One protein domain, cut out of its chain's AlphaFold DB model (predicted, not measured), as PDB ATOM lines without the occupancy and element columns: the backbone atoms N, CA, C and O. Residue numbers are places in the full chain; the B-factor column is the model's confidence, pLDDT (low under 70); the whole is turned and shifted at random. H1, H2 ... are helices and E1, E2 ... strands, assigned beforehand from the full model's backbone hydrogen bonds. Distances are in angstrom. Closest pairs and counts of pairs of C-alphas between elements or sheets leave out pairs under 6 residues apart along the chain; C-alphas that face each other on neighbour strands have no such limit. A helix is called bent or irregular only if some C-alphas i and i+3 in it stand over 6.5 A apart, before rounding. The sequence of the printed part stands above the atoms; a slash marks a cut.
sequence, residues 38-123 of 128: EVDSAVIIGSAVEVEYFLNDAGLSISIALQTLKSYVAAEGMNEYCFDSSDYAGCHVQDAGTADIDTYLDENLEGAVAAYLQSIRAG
ATOM      1  N   GLU A  38     122.950 153.606 132.985       85.06
ATOM      2  CA  GLU A  38     123.595 153.604 131.676       85.06
ATOM      3  C   GLU A  38     124.546 154.794 131.646       85.06
ATOM      4  O   GLU A  38     124.118 155.919 131.885       85.06
ATOM      5  N   VAL A  39     125.840 154.541 131.459       88.00
ATOM      6  CA  VAL A  39     126.846 155.605 131.367       88.00
ATOM      7  C   VAL A  39     126.856 156.092 129.924       88.00
ATOM      8  O   VAL A  39     127.078 155.290 129.024       88.00
ATOM      9  N   ASP A  40     126.581 157.380 129.726       90.12
ATOM     10  CA  ASP A  40     126.627 158.034 128.415       90.12
ATOM     11  C   ASP A  40     128.053 158.483 128.093       90.12
ATOM     12  O   ASP A  40     128.551 158.272 126.991       90.12
ATOM     13  N   SER A  41     128.729 159.069 129.085       91.44
ATOM     14  CA  SER A  41     130.129 159.459 128.975       91.44
ATOM     15  C   SER A  41     130.827 159.476 130.336       91.44
ATOM     16  O   SER A  41     130.217 159.736 131.379       91.44
ATOM     17  N   ALA A  42     132.131 159.199 130.332       92.81
ATOM     18  CA  ALA A  42     133.005 159.393 131.482       92.81
ATOM     19  C   ALA A  42     134.347 159.983 131.035       92.81
ATOM     20  O   ALA A  42     134.913 159.565 130.025       92.81
ATOM     21  N   VAL A  43     134.882 160.945 131.789       93.94
ATOM     22  CA  VAL A  43     136.163 161.592 131.467       93.94
ATOM     23  C   VAL A  43     136.985 161.875 132.717       93.94
ATOM     24  O   VAL A  43     136.471 162.355 133.727       93.94
ATOM     25  N   ILE A  44     138.290 161.603 132.646       93.62
ATOM     26  CA  ILE A  44     139.239 161.931 133.713       93.62
ATOM     27  C   ILE A  44     139.638 163.406 133.598       93.62
ATOM     28  O   ILE A  44     140.210 163.834 132.596       93.62
ATOM     29  N   ILE A  45     139.380 164.183 134.650       91.88
ATOM     30  CA  ILE A  45     139.758 165.595 134.759       91.88
ATOM     31  C   ILE A  45     140.559 165.793 136.046       91.88
ATOM     32  O   ILE A  45     140.022 165.919 137.148       91.88
ATOM     33  N   GLY A  46     141.885 165.828 135.909       91.81
ATOM     34  CA  GLY A  46     142.790 165.959 137.049       91.81
ATOM     35  C   GLY A  46     142.653 164.777 138.012       91.81
ATOM     36  O   GLY A  46     143.036 163.661 137.682       91.81
ATOM     37  N   SER A  47     142.128 165.023 139.215       92.50
ATOM     38  CA  SER A  47     141.919 163.998 140.248       92.50
ATOM     39  C   SER A  47     140.483 163.466 140.325       92.50
ATOM     40  O   SER A  47     140.153 162.757 141.280       92.50
ATOM     41  N   ALA A  48     139.624 163.826 139.374       91.00
ATOM     42  CA  ALA A  48     138.221 163.431 139.330       91.00
ATOM     43  C   ALA A  48     137.876 162.729 138.010       91.00
ATOM     44  O   ALA A  48     138.574 162.879 137.009       91.00
ATOM     45  N   VAL A  49     136.790 161.966 138.036       91.50
ATOM     46  CA  VAL A  49     136.112 161.387 136.880       91.50
ATOM     47  C   VAL A  49     134.732 162.028 136.823       91.50
ATOM     48  O   VAL A  49     133.918 161.809 137.722       91.50
ATOM     49  N   GLU A  50     134.490 162.843 135.804       93.50
ATOM     50  CA  GLU A  50     133.168 163.410 135.532       93.50
ATOM     51  C   GLU A  50     132.366 162.406 134.709       93.50
ATOM     52  O   GLU A  50     132.889 161.830 133.753       93.50
ATOM     53  N   VAL A  51     131.115 162.173 135.104       91.50
ATOM     54  CA  VAL A  51     130.262 161.124 134.539       91.50
ATOM     55  C   VAL A  51     128.895 161.692 134.199       91.50
ATOM     56  O   VAL A  51     128.220 162.257 135.065       91.50
ATOM     57  N   GLU A  52     128.453 161.452 132.971       90.44
ATOM     58  CA  GLU A  52     127.072 161.632 132.532       90.44
ATOM     59  C   GLU A  52     126.410 160.257 132.416       90.44
ATOM     60  O   GLU A  52     126.947 159.337 131.794       90.44
ATOM     61  N   TYR A  53     125.262 160.080 133.069       84.69
ATOM     62  CA  TYR A  53     124.578 158.790 133.119       84.69
ATOM     63  C   TYR A  53     123.058 158.939 133.160       84.69
ATOM     64  O   TYR A  53     122.515 159.955 133.596       84.69
ATOM     65  N   PHE A  54     122.359 157.880 132.768       83.12
ATOM     66  CA  PHE A  54     120.913 157.758 132.881       83.12
ATOM     67  C   PHE A  54     120.539 156.833 134.036       83.12
ATOM     68  O   PHE A  54     121.055 155.723 134.149       83.12
ATOM     69  N   LEU A  55     119.609 157.280 134.882       82.50
ATOM     70  CA  LEU A  55     118.966 156.470 135.916       82.50
ATOM     71  C   LEU A  55     117.471 156.371 135.626       82.50
ATOM     72  O   LEU A  55     116.735 157.329 135.853       82.50
ATOM     73  N   ASN A  56     117.008 155.201 135.179       81.50
ATOM     74  CA  ASN A  56     115.604 154.990 134.786       81.50
ATOM     75  C   ASN A  56     115.094 156.098 133.832       81.50
ATOM     76  O   ASN A  56     114.087 156.744 134.122       81.50
ATOM     77  N   ASP A  57     115.828 156.345 132.744       73.44
ATOM     78  CA  ASP A  57     115.549 157.369 131.719       73.44
ATOM     79  C   ASP A  57     115.715 158.841 132.165       73.44
ATOM     80  O   ASP A  57     115.407 159.759 131.404       73.44
ATOM     81  N   ALA A  58     116.226 159.103 133.375       77.56
ATOM     82  CA  ALA A  58     116.583 160.450 133.825       77.56
ATOM     83  C   ALA A  58     118.090 160.704 133.675       77.56
ATOM     84  O   ALA A  58     118.887 160.009 134.302       77.56
ATOM     85  N   GLY A  59     118.470 161.711 132.882       82.00
ATOM     86  CA  GLY A  59     119.863 162.146 132.738       82.00
ATOM     87  C   GLY A  59     120.375 162.859 133.992       82.00
ATOM     88  O   GLY A  59     119.701 163.739 134.536       82.00
ATOM     89  N   LEU A  60     121.553 162.458 134.462       83.38
ATOM     90  CA  LEU A  60     122.200 162.916 135.689       83.38
ATOM     91  C   LEU A  60     123.710 163.071 135.464       83.38
ATOM     92  O   LEU A  60     124.295 162.403 134.614       83.38
ATOM     93  N   SER A  61     124.343 163.913 136.283       86.94
ATOM     94  CA  SER A  61     125.797 164.094 136.286       86.94
ATOM     95  C   SER A  61     126.354 163.923 137.693       86.94
ATOM     96  O   SER A  61     125.737 164.355 138.673       86.94
ATOM     97  N   ILE A  62     127.519 163.289 137.803       88.62
ATOM     98  CA  ILE A  62     128.241 163.110 139.064       88.62
ATOM     99  C   ILE A  62     129.749 163.219 138.836       88.62
ATOM    100  O   ILE A  62     130.253 162.842 137.784       88.62
ATOM    101  N   SER A  63     130.454 163.692 139.859       91.31
ATOM    102  CA  SER A  63     131.912 163.683 139.920       91.31
ATOM    103  C   SER A  63     132.369 162.631 140.930       91.31
ATOM    104  O   SER A  63     131.905 162.617 142.075       91.31
ATOM    105  N   ILE A  64     133.253 161.728 140.508       90.88
ATOM    106  CA  ILE A  64     133.813 160.646 141.326       90.88
ATOM    107  C   ILE A  64     135.306 160.909 141.500       90.88
ATOM    108  O   ILE A  64     136.016 161.147 140.529       90.88
ATOM    109  N   ALA A  65     135.832 160.838 142.725       94.12
ATOM    110  CA  ALA A  65     137.277 160.941 142.917       94.12
ATOM    111  C   ALA A  65     137.989 159.786 142.192       94.12
ATOM    112  O   ALA A  65     137.675 158.616 142.424       94.12
ATOM    113  N   LEU A  66     138.989 160.099 141.361       91.88
ATOM    114  CA  LEU A  66     139.697 159.102 140.552       91.88
ATOM    115  C   LEU A  66     140.289 157.990 141.426       91.88
ATOM    116  O   LEU A  66     140.223 156.817 141.072       91.88
ATOM    117  N   GLN A  67     140.801 158.339 142.611       93.00
ATOM    118  CA  GLN A  67     141.347 157.344 143.535       93.00
ATOM    119  C   GLN A  67     140.308 156.371 144.099       93.00
ATOM    120  O   GLN A  67     140.634 155.217 144.380       93.00
ATOM    121  N   THR A  68     139.056 156.800 144.240       93.06
ATOM    122  CA  THR A  68     137.968 155.912 144.657       93.06
ATOM    123  C   THR A  68     137.710 154.859 143.588       93.06
ATOM    124  O   THR A  68     137.605 153.677 143.908       93.06
ATOM    125  N   LEU A  69     137.689 155.270 142.317       93.19
ATOM    126  CA  LEU A  69     137.487 154.351 141.201       93.19
ATOM    127  C   LEU A  69     138.668 153.380 141.042       93.19
ATOM    128  O   LEU A  69     138.447 152.181 140.898       93.19
ATOM    129  N   LYS A  70     139.912 153.866 141.169       93.50
ATOM    130  CA  LYS A  70     141.116 153.014 141.178       93.50
ATOM    131  C   LYS A  70     141.061 151.957 142.282       93.50
ATOM    132  O   LYS A  70     141.344 150.788 142.041       93.50
ATOM    133  N   SER A  71     140.658 152.366 143.484       92.00
ATOM    134  CA  SER A  71     140.537 151.461 144.633       92.00
ATOM    135  C   SER A  71     139.452 150.404 144.421       92.00
ATOM    136  O   SER A  71     139.645 149.255 144.805       92.00
ATOM    137  N   TYR A  72     138.333 150.776 143.794       91.00
ATOM    138  CA  TYR A  72     137.264 149.843 143.438       91.00
ATOM    139  C   TYR A  72     137.727 148.805 142.406       91.00
ATOM    140  O   TYR A  72     137.596 147.612 142.655       91.00
ATOM    141  N   VAL A  73     138.346 149.243 141.302       90.56
ATOM    142  CA  VAL A  73     138.889 148.347 140.261       90.56
ATOM    143  C   VAL A  73     139.873 147.340 140.852       90.56
ATOM    144  O   VAL A  73     139.789 146.153 140.545       90.56
ATOM    145  N   ALA A  74     140.767 147.803 141.732       88.38
ATOM    146  CA  ALA A  74     141.730 146.946 142.414       88.38
ATOM    147  C   ALA A  74     141.059 145.928 143.345       88.38
ATOM    148  O   ALA A  74     141.458 144.768 143.386       88.38
ATOM    149  N   ALA A  75     140.057 146.363 144.116       88.12
ATOM    150  CA  ALA A  75     139.369 145.513 145.083       88.12
ATOM    151  C   ALA A  75     138.544 144.409 144.408       88.12
ATOM    152  O   ALA A  75     138.489 143.293 144.916       88.12
ATOM    153  N   GLU A  76     137.939 144.717 143.263       85.69
ATOM    154  CA  GLU A  76     137.126 143.778 142.488       85.69
ATOM    155  C   GLU A  76     137.949 142.952 141.482       85.69
ATOM    156  O   GLU A  76     137.385 142.115 140.779       85.69
ATOM    157  N   GLY A  77     139.268 143.179 141.386       86.31
ATOM    158  CA  GLY A  77     140.148 142.470 140.449       86.31
ATOM    159  C   GLY A  77     139.784 142.701 138.980       86.31
ATOM    160  O   GLY A  77     140.045 141.857 138.130       86.31
ATOM    161  N   MET A  78     139.152 143.832 138.654       85.75
ATOM    162  CA  MET A  78     138.623 144.084 137.305       85.75
ATOM    163  C   MET A  78     139.719 144.248 136.246       85.75
ATOM    164  O   MET A  78     139.451 144.100 135.058       85.75
ATOM    165  N   ASN A  79     140.946 144.556 136.673       83.12
ATOM    166  CA  ASN A  79     142.129 144.659 135.822       83.12
ATOM    167  C   ASN A  79     142.809 143.302 135.545       83.12
ATOM    168  O   ASN A  79     143.838 143.266 134.866       83.12
ATOM    169  N   GLU A  80     142.271 142.202 136.081       80.50
ATOM    170  CA  GLU A  80     142.717 140.843 135.785       80.50
ATOM    171  C   GLU A  80     142.036 140.332 134.510       80.50
ATOM    172  O   GLU A  80     140.815 140.393 134.362       80.50
ATOM    173  N   TYR A  81     142.820 139.782 133.585       69.50
ATOM    174  CA  TYR A  81     142.297 139.064 132.428       69.50
ATOM    175  C   TYR A  81     142.785 137.616 132.438       69.50
ATOM    176  O   TYR A  81     143.913 137.307 132.825       69.50
ATOM    177  N   CYS A  82     141.915 136.716 131.988       64.69
ATOM    178  CA  CYS A  82     142.235 135.313 131.760       64.69
ATOM    179  C   CYS A  82     141.979 134.995 130.292       64.69
ATOM    180  O   CYS A  82     140.837 135.068 129.835       64.69
ATOM    181  N   PHE A  83     143.032 134.633 129.565       58.09
ATOM    182  CA  PHE A  83     142.915 134.120 128.206       58.09
ATOM    183  C   PHE A  83     143.219 132.620 128.213       58.09
ATOM    184  O   PHE A  83     144.285 132.197 128.657       58.09
ATOM    185  N   ASP A  84     142.270 131.810 127.739       61.41
ATOM    186  CA  ASP A  84     142.501 130.386 127.485       61.41
ATOM    187  C   ASP A  84     142.976 130.238 126.036       61.41
ATOM    188  O   ASP A  84     142.188 130.362 125.090       61.41
ATOM    189  N   SER A  85     144.283 130.039 125.854       58.56
ATOM    190  CA  SER A  85     144.833 129.751 124.534       58.56
ATOM    191  C   SER A  85     144.722 128.249 124.279       58.56
ATOM    192  O   SER A  85     145.357 127.425 124.935       58.56
ATOM    193  N   SER A  86     143.882 127.874 123.316       57.28
ATOM    194  CA  SER A  86     143.682 126.471 122.922       57.28
ATOM    195  C   SER A  86     144.771 125.943 121.974       57.28
ATOM    196  O   SER A  86     144.714 124.790 121.547       57.28
ATOM    197  N   ASP A  87     145.794 126.744 121.669       54.03
ATOM    198  CA  ASP A  87     146.758 126.464 120.607       54.03
ATOM    199  C   ASP A  87     148.165 126.196 121.148       54.03
ATOM    200  O   ASP A  87     149.024 127.061 121.133       54.03
ATOM    201  N   TYR A  88     148.402 124.959 121.589       46.50
ATOM    202  CA  TYR A  88     149.600 124.165 121.268       46.50
ATOM    203  C   TYR A  88     149.312 122.705 121.674       46.50
ATOM    204  O   TYR A  88     149.463 122.302 122.824       46.50
ATOM    205  N   ALA A  89     148.855 121.898 120.712       56.06
ATOM    206  CA  ALA A  89     148.736 120.435 120.826       56.06
ATOM    207  C   ALA A  89     147.775 119.863 121.901       56.06
ATOM    208  O   ALA A  89     147.914 118.702 122.284       56.06
ATOM    209  N   GLY A  90     146.762 120.620 122.340       55.22
ATOM    210  CA  GLY A  90     145.714 120.119 123.245       55.22
ATOM    211  C   GLY A  90     145.989 120.314 124.740       55.22
ATOM    212  O   GLY A  90     145.237 119.800 125.568       55.22
ATOM    213  N   CYS A  91     147.029 121.066 125.104       54.06
ATOM    214  CA  CYS A  91     147.166 121.596 126.456       54.06
ATOM    215  C   CYS A  91     146.389 122.914 126.554       54.06
ATOM    216  O   CYS A  91     146.758 123.884 125.903       54.06
ATOM    217  N   HIS A  92     145.334 122.944 127.370       55.91
ATOM    218  CA  HIS A  92     144.736 124.201 127.823       55.91
ATOM    219  C   HIS A  92     145.780 124.942 128.659       55.91
ATOM    220  O   HIS A  92     146.128 124.485 129.752       55.91
ATOM    221  N   VAL A  93     146.320 126.039 128.132       57.28
ATOM    222  CA  VAL A  93     147.190 126.939 128.889       57.28
ATOM    223  C   VAL A  93     146.384 128.200 129.160       57.28
ATOM    224  O   VAL A  93     146.117 128.992 128.254       57.28
ATOM    225  N   GLN A  94     145.962 128.343 130.416       59.69
ATOM    226  CA  GLN A  94     145.342 129.560 130.913       59.69
ATOM    227  C   GLN A  94     146.453 130.537 131.293       59.69
ATOM    228  O   GLN A  94     147.101 130.366 132.328       59.69
ATOM    229  N   ASP A  95     146.652 131.557 130.465       57.75
ATOM    230  CA  ASP A  95     147.511 132.683 130.807       57.75
ATOM    231  C   ASP A  95     146.660 133.732 131.530       57.75
ATOM    232  O   ASP A  95     145.701 134.289 130.984       57.75
ATOM    233  N   ALA A  96     146.996 133.960 132.798       67.44
ATOM    234  CA  ALA A  96     146.435 135.034 133.602       67.44
ATOM    235  C   ALA A  96     147.407 136.217 133.610       67.44
ATOM    236  O   ALA A  96     148.615 136.037 133.789       67.44
ATOM    237  N   GLY A  97     146.882 137.424 133.428       68.25
ATOM    238  CA  GLY A  97     147.660 138.653 133.478       68.25
ATOM    239  C   GLY A  97     146.895 139.779 134.155       68.25
ATOM    240  O   GLY A  97     145.674 139.728 134.304       68.25
ATOM    241  N   THR A  98     147.635 140.799 134.570       76.06
ATOM    242  CA  THR A  98     147.089 142.024 135.152       76.06
ATOM    243  C   THR A  98     147.537 143.217 134.331       76.06
ATOM    244  O   THR A  98     148.728 143.401 134.075       76.06
ATOM    245  N   ALA A  99     146.581 144.048 133.928       79.38
ATOM    246  CA  ALA A  99     146.897 145.397 133.483       79.38
ATOM    247  C   ALA A  99     147.216 146.270 134.706       79.38
ATOM    248  O   ALA A  99     146.643 146.076 135.784       79.38
ATOM    249  N   ASP A 100     148.104 147.254 134.543       89.81
ATOM    250  CA  ASP A 100     148.176 148.352 135.507       89.81
ATOM    251  C   ASP A 100     146.815 149.063 135.550       89.81
ATOM    252  O   ASP A 100     146.150 149.202 134.521       89.81
ATOM    253  N   ILE A 101     146.375 149.477 136.741       89.56
ATOM    254  CA  ILE A 101     145.033 150.046 136.939       89.56
ATOM    255  C   ILE A 101     144.826 151.287 136.068       89.56
ATOM    256  O   ILE A 101     143.718 151.500 135.577       89.56
ATOM    257  N   ASP A 102     145.871 152.082 135.847       91.25
ATOM    258  CA  ASP A 102     145.765 153.299 135.049       91.25
ATOM    259  C   ASP A 102     145.564 152.941 133.576       91.25
ATOM    260  O   ASP A 102     144.671 153.482 132.934       91.25
ATOM    261  N   THR A 103     146.290 151.935 133.081       89.50
ATOM    262  CA  THR A 103     146.090 151.404 131.722       89.50
ATOM    263  C   THR A 103     144.698 150.792 131.552       89.50
ATOM    264  O   THR A 103     144.028 151.046 130.557       89.50
ATOM    265  N   TYR A 104     144.228 150.024 132.540       90.81
ATOM    266  CA  TYR A 104     142.886 149.447 132.505       90.81
ATOM    267  C   TYR A 104     141.803 150.529 132.438       90.81
ATOM    268  O   TYR A 104     140.872 150.417 131.639       90.81
ATOM    269  N   LEU A 105     141.914 151.567 133.272       92.56
ATOM    270  CA  LEU A 105     140.951 152.664 133.310       92.56
ATOM    271  C   LEU A 105     140.983 153.504 132.036       92.56
ATOM    272  O   LEU A 105     139.914 153.900 131.587       92.56
ATOM    273  N   ASP A 106     142.147 153.729 131.430       91.19
ATOM    274  CA  ASP A 106     142.247 154.445 130.151       91.19
ATOM    275  C   ASP A 106     141.468 153.733 129.030       91.19
ATOM    276  O   ASP A 106     140.887 154.385 128.162       91.19
ATOM    277  N   GLU A 107     141.407 152.400 129.065       88.50
ATOM    278  CA  GLU A 107     140.714 151.591 128.058       88.50
ATOM    279  C   GLU A 107     139.246 151.288 128.407       88.50
ATOM    280  O   GLU A 107     138.434 151.068 127.509       88.50
ATOM    281  N   ASN A 108     138.888 151.258 129.696       91.38
ATOM    282  CA  ASN A 108     137.612 150.703 130.177       91.38
ATOM    283  C   ASN A 108     136.843 151.635 131.131       91.38
ATOM    284  O   ASN A 108     135.998 151.169 131.902       91.38
ATOM    285  N   LEU A 109     137.122 152.944 131.103       91.94
ATOM    286  CA  LEU A 109     136.614 153.922 132.072       91.94
ATOM    287  C   LEU A 109     135.095 153.846 132.293       91.94
ATOM    288  O   LEU A 109     134.639 153.738 133.429       91.94
ATOM    289  N   GLU A 110     134.311 153.880 131.215       92.50
ATOM    290  CA  GLU A 110     132.842 153.880 131.266       92.50
ATOM    291  C   GLU A 110     132.296 152.593 131.897       92.50
ATOM    292  O   GLU A 110     131.394 152.636 132.736       92.50
ATOM    293  N   GLY A 111     132.892 151.447 131.554       89.06
ATOM    294  CA  GLY A 111     132.544 150.151 132.133       89.06
ATOM    295  C   GLY A 111     132.876 150.070 133.623       89.06
ATOM    296  O   GLY A 111     132.049 149.613 134.418       89.06
ATOM    297  N   ALA A 112     134.046 150.574 134.023       91.00
ATOM    298  CA  ALA A 112     134.455 150.640 135.424       91.00
ATOM    299  C   ALA A 112     133.521 151.541 136.249       91.00
ATOM    300  O   ALA A 112     133.087 151.165 137.341       91.00
ATOM    301  N   VAL A 113     133.151 152.707 135.710       93.12
ATOM    302  CA  VAL A 113     132.192 153.631 136.330       93.12
ATOM    303  C   VAL A 113     130.810 152.992 136.449       93.12
ATOM    304  O   VAL A 113     130.198 153.053 137.517       93.12
ATOM    305  N   ALA A 114     130.318 152.343 135.393       89.50
ATOM    306  CA  ALA A 114     129.024 151.672 135.415       89.50
ATOM    307  C   ALA A 114     128.975 150.581 136.497       89.50
ATOM    308  O   ALA A 114     128.011 150.517 137.264       89.50
ATOM    309  N   ALA A 115     130.024 149.760 136.604       88.94
ATOM    310  CA  ALA A 115     130.145 148.736 137.637       88.94
ATOM    311  C   ALA A 115     130.162 149.348 139.050       88.94
ATOM    312  O   ALA A 115     129.420 148.902 139.928       88.94
ATOM    313  N   TYR A 116     130.913 150.434 139.247       89.88
ATOM    314  CA  TYR A 116     130.963 151.154 140.519       89.88
ATOM    315  C   TYR A 116     129.600 151.743 140.932       89.88
ATOM    316  O   TYR A 116     129.148 151.563 142.064       89.88
ATOM    317  N   LEU A 117     128.877 152.391 140.015       87.19
ATOM    318  CA  LEU A 117     127.529 152.913 140.289       87.19
ATOM    319  C   LEU A 117     126.540 151.785 140.631       87.19
ATOM    320  O   LEU A 117     125.669 151.934 141.498       87.19
ATOM    321  N   GLN A 118     126.690 150.626 139.988       83.69
ATOM    322  CA  GLN A 118     125.897 149.440 140.298       83.69
ATOM    323  C   GLN A 118     126.247 148.836 141.669       83.69
ATOM    324  O   GLN A 118     125.330 148.387 142.368       83.69
ATOM    325  N   SER A 119     127.516 148.860 142.092       81.62
ATOM    326  CA  SER A 119     127.966 148.320 143.385       81.62
ATOM    327  C   SER A 119     127.504 149.174 144.574       81.62
ATOM    328  O   SER A 119     127.025 148.630 145.576       81.62
ATOM    329  N   ILE A 120     127.501 150.509 144.442       77.62
ATOM    330  CA  ILE A 120     126.895 151.427 145.427       77.62
ATOM    331  C   ILE A 120     125.434 151.045 145.670       77.62
ATOM    332  O   ILE A 120     124.967 150.925 146.803       77.62
ATOM    333  N   ARG A 121     124.696 150.790 144.591       70.44
ATOM    334  CA  ARG A 121     123.282 150.424 144.658       70.44
ATOM    335  C   ARG A 121     123.052 149.048 145.290       70.44
ATOM    336  O   ARG A 121     122.042 148.854 145.966       70.44
ATOM    337  N   ALA A 122     123.955 148.094 145.081       62.91
ATOM    338  CA  ALA A 122     123.906 146.803 145.765       62.91
ATOM    339  C   ALA A 122     124.146 146.928 147.286       62.91
ATOM    340  O   ALA A 122     123.989 145.945 148.006       62.91
ATOM    341  N   GLY A 123     124.491 148.126 147.778       61.31
ATOM    342  CA  GLY A 123     124.855 148.375 149.170       61.31
ATOM    343  C   GLY A 123     126.256 147.870 149.505       61.31
ATOM    344  O   GLY A 123     126.576 147.724 150.681       61.31
TER     345      GLY A 123
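This is residues 38 to 123 of the 128 residues of an uncharacterized protein of Mucilaginibacter pedocola (UniProt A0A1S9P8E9). A small sheet of three strands, E1 to E3, has the long, kinked helix H2 packed over one face and the short helix H1 leading off from the end of E3; away from this body the narrow hairpin of E4 and E5 sticks out as an arm and makes much of the length. The printed part has 86 residues, with two named helices and five named strands in the order E1 E2 E3 H1 E4 E5 H2. The larger sheet has the order E1 - E2 - E3 and the smaller one E4 - E5, both antiparallel; the class is mixed, helices and strands. The whole is loose, with a radius of gyration of the C-alphas of 16.0 A, and elongated, with spans of 52 by 29 by 23 A.

E1, residues 38 to 45, begins at C-alpha 38 (123.595, 153.604, 131.676) and is 20.4 A long. E2, residues 48 to 55, is 20.8 A long and bends by 51 degrees at residue 52. E3, residues 58 to 65, is 22.6 A long. H1 is residues 66 to 75, 14.3 A. E4, residues 80 to 85, is 15.9 A long, and E5, residues 93 to 98, is 16.3 A long and begins at C-alpha 93 (147.190, 126.939, 128.889). H2, residues 101 to 121, is 23.1 A from first to last C-alpha and ends at C-alpha 121 (123.282, 150.424, 144.658). It is irregular, with C-alphas 107 and 110 8.8 A apart, and has a kink of 99 degrees near residue 108.

E1, E2 and E3 form a meander, each strand the antiparallel neighbour of the one before, in a twisted sheet. In the hairpin E1 and E2, N 43 and O 50 are 2.9 A apart, within hydrogen-bond range; in the hairpin E2 and E3, N 51 and O 62 are 2.9 A apart. H1 and H2 are both on this sheet, with 11 and 47 pairs of C-alphas within 10 A of it, in an arrangement of two layers, helices on one face of a sheet. H2 lies over E1 and E2 at a height over the sheet of 9.5 A, slantwise to the strands, at 46 degrees to E1 on the local plane; the closest C-alphas of E1 and H2 are those of Ala 42 and Glu 110, 5.5 A apart. H1 and H2 touch, about perpendicular at 83 degrees, closest at the C-alphas of Lys 70 and Ile 101, 6.5 A. In the hairpin E4 and E5, N 83 and O 95 are 3.0 A apart; both strands are apart from E1, E2 and E3. Every O i to N i+4 pair is within hydrogen-bond range in H1, and 15 of 17 in H2.

The two C-alphas farthest apart, those of Ala 58 and Ala 89, are 53.0 A apart. The printed part has no cut and no long link. The mean pLDDT of the printed part is 81.7; residues 81 to 97 and 122 to 123 are under 70.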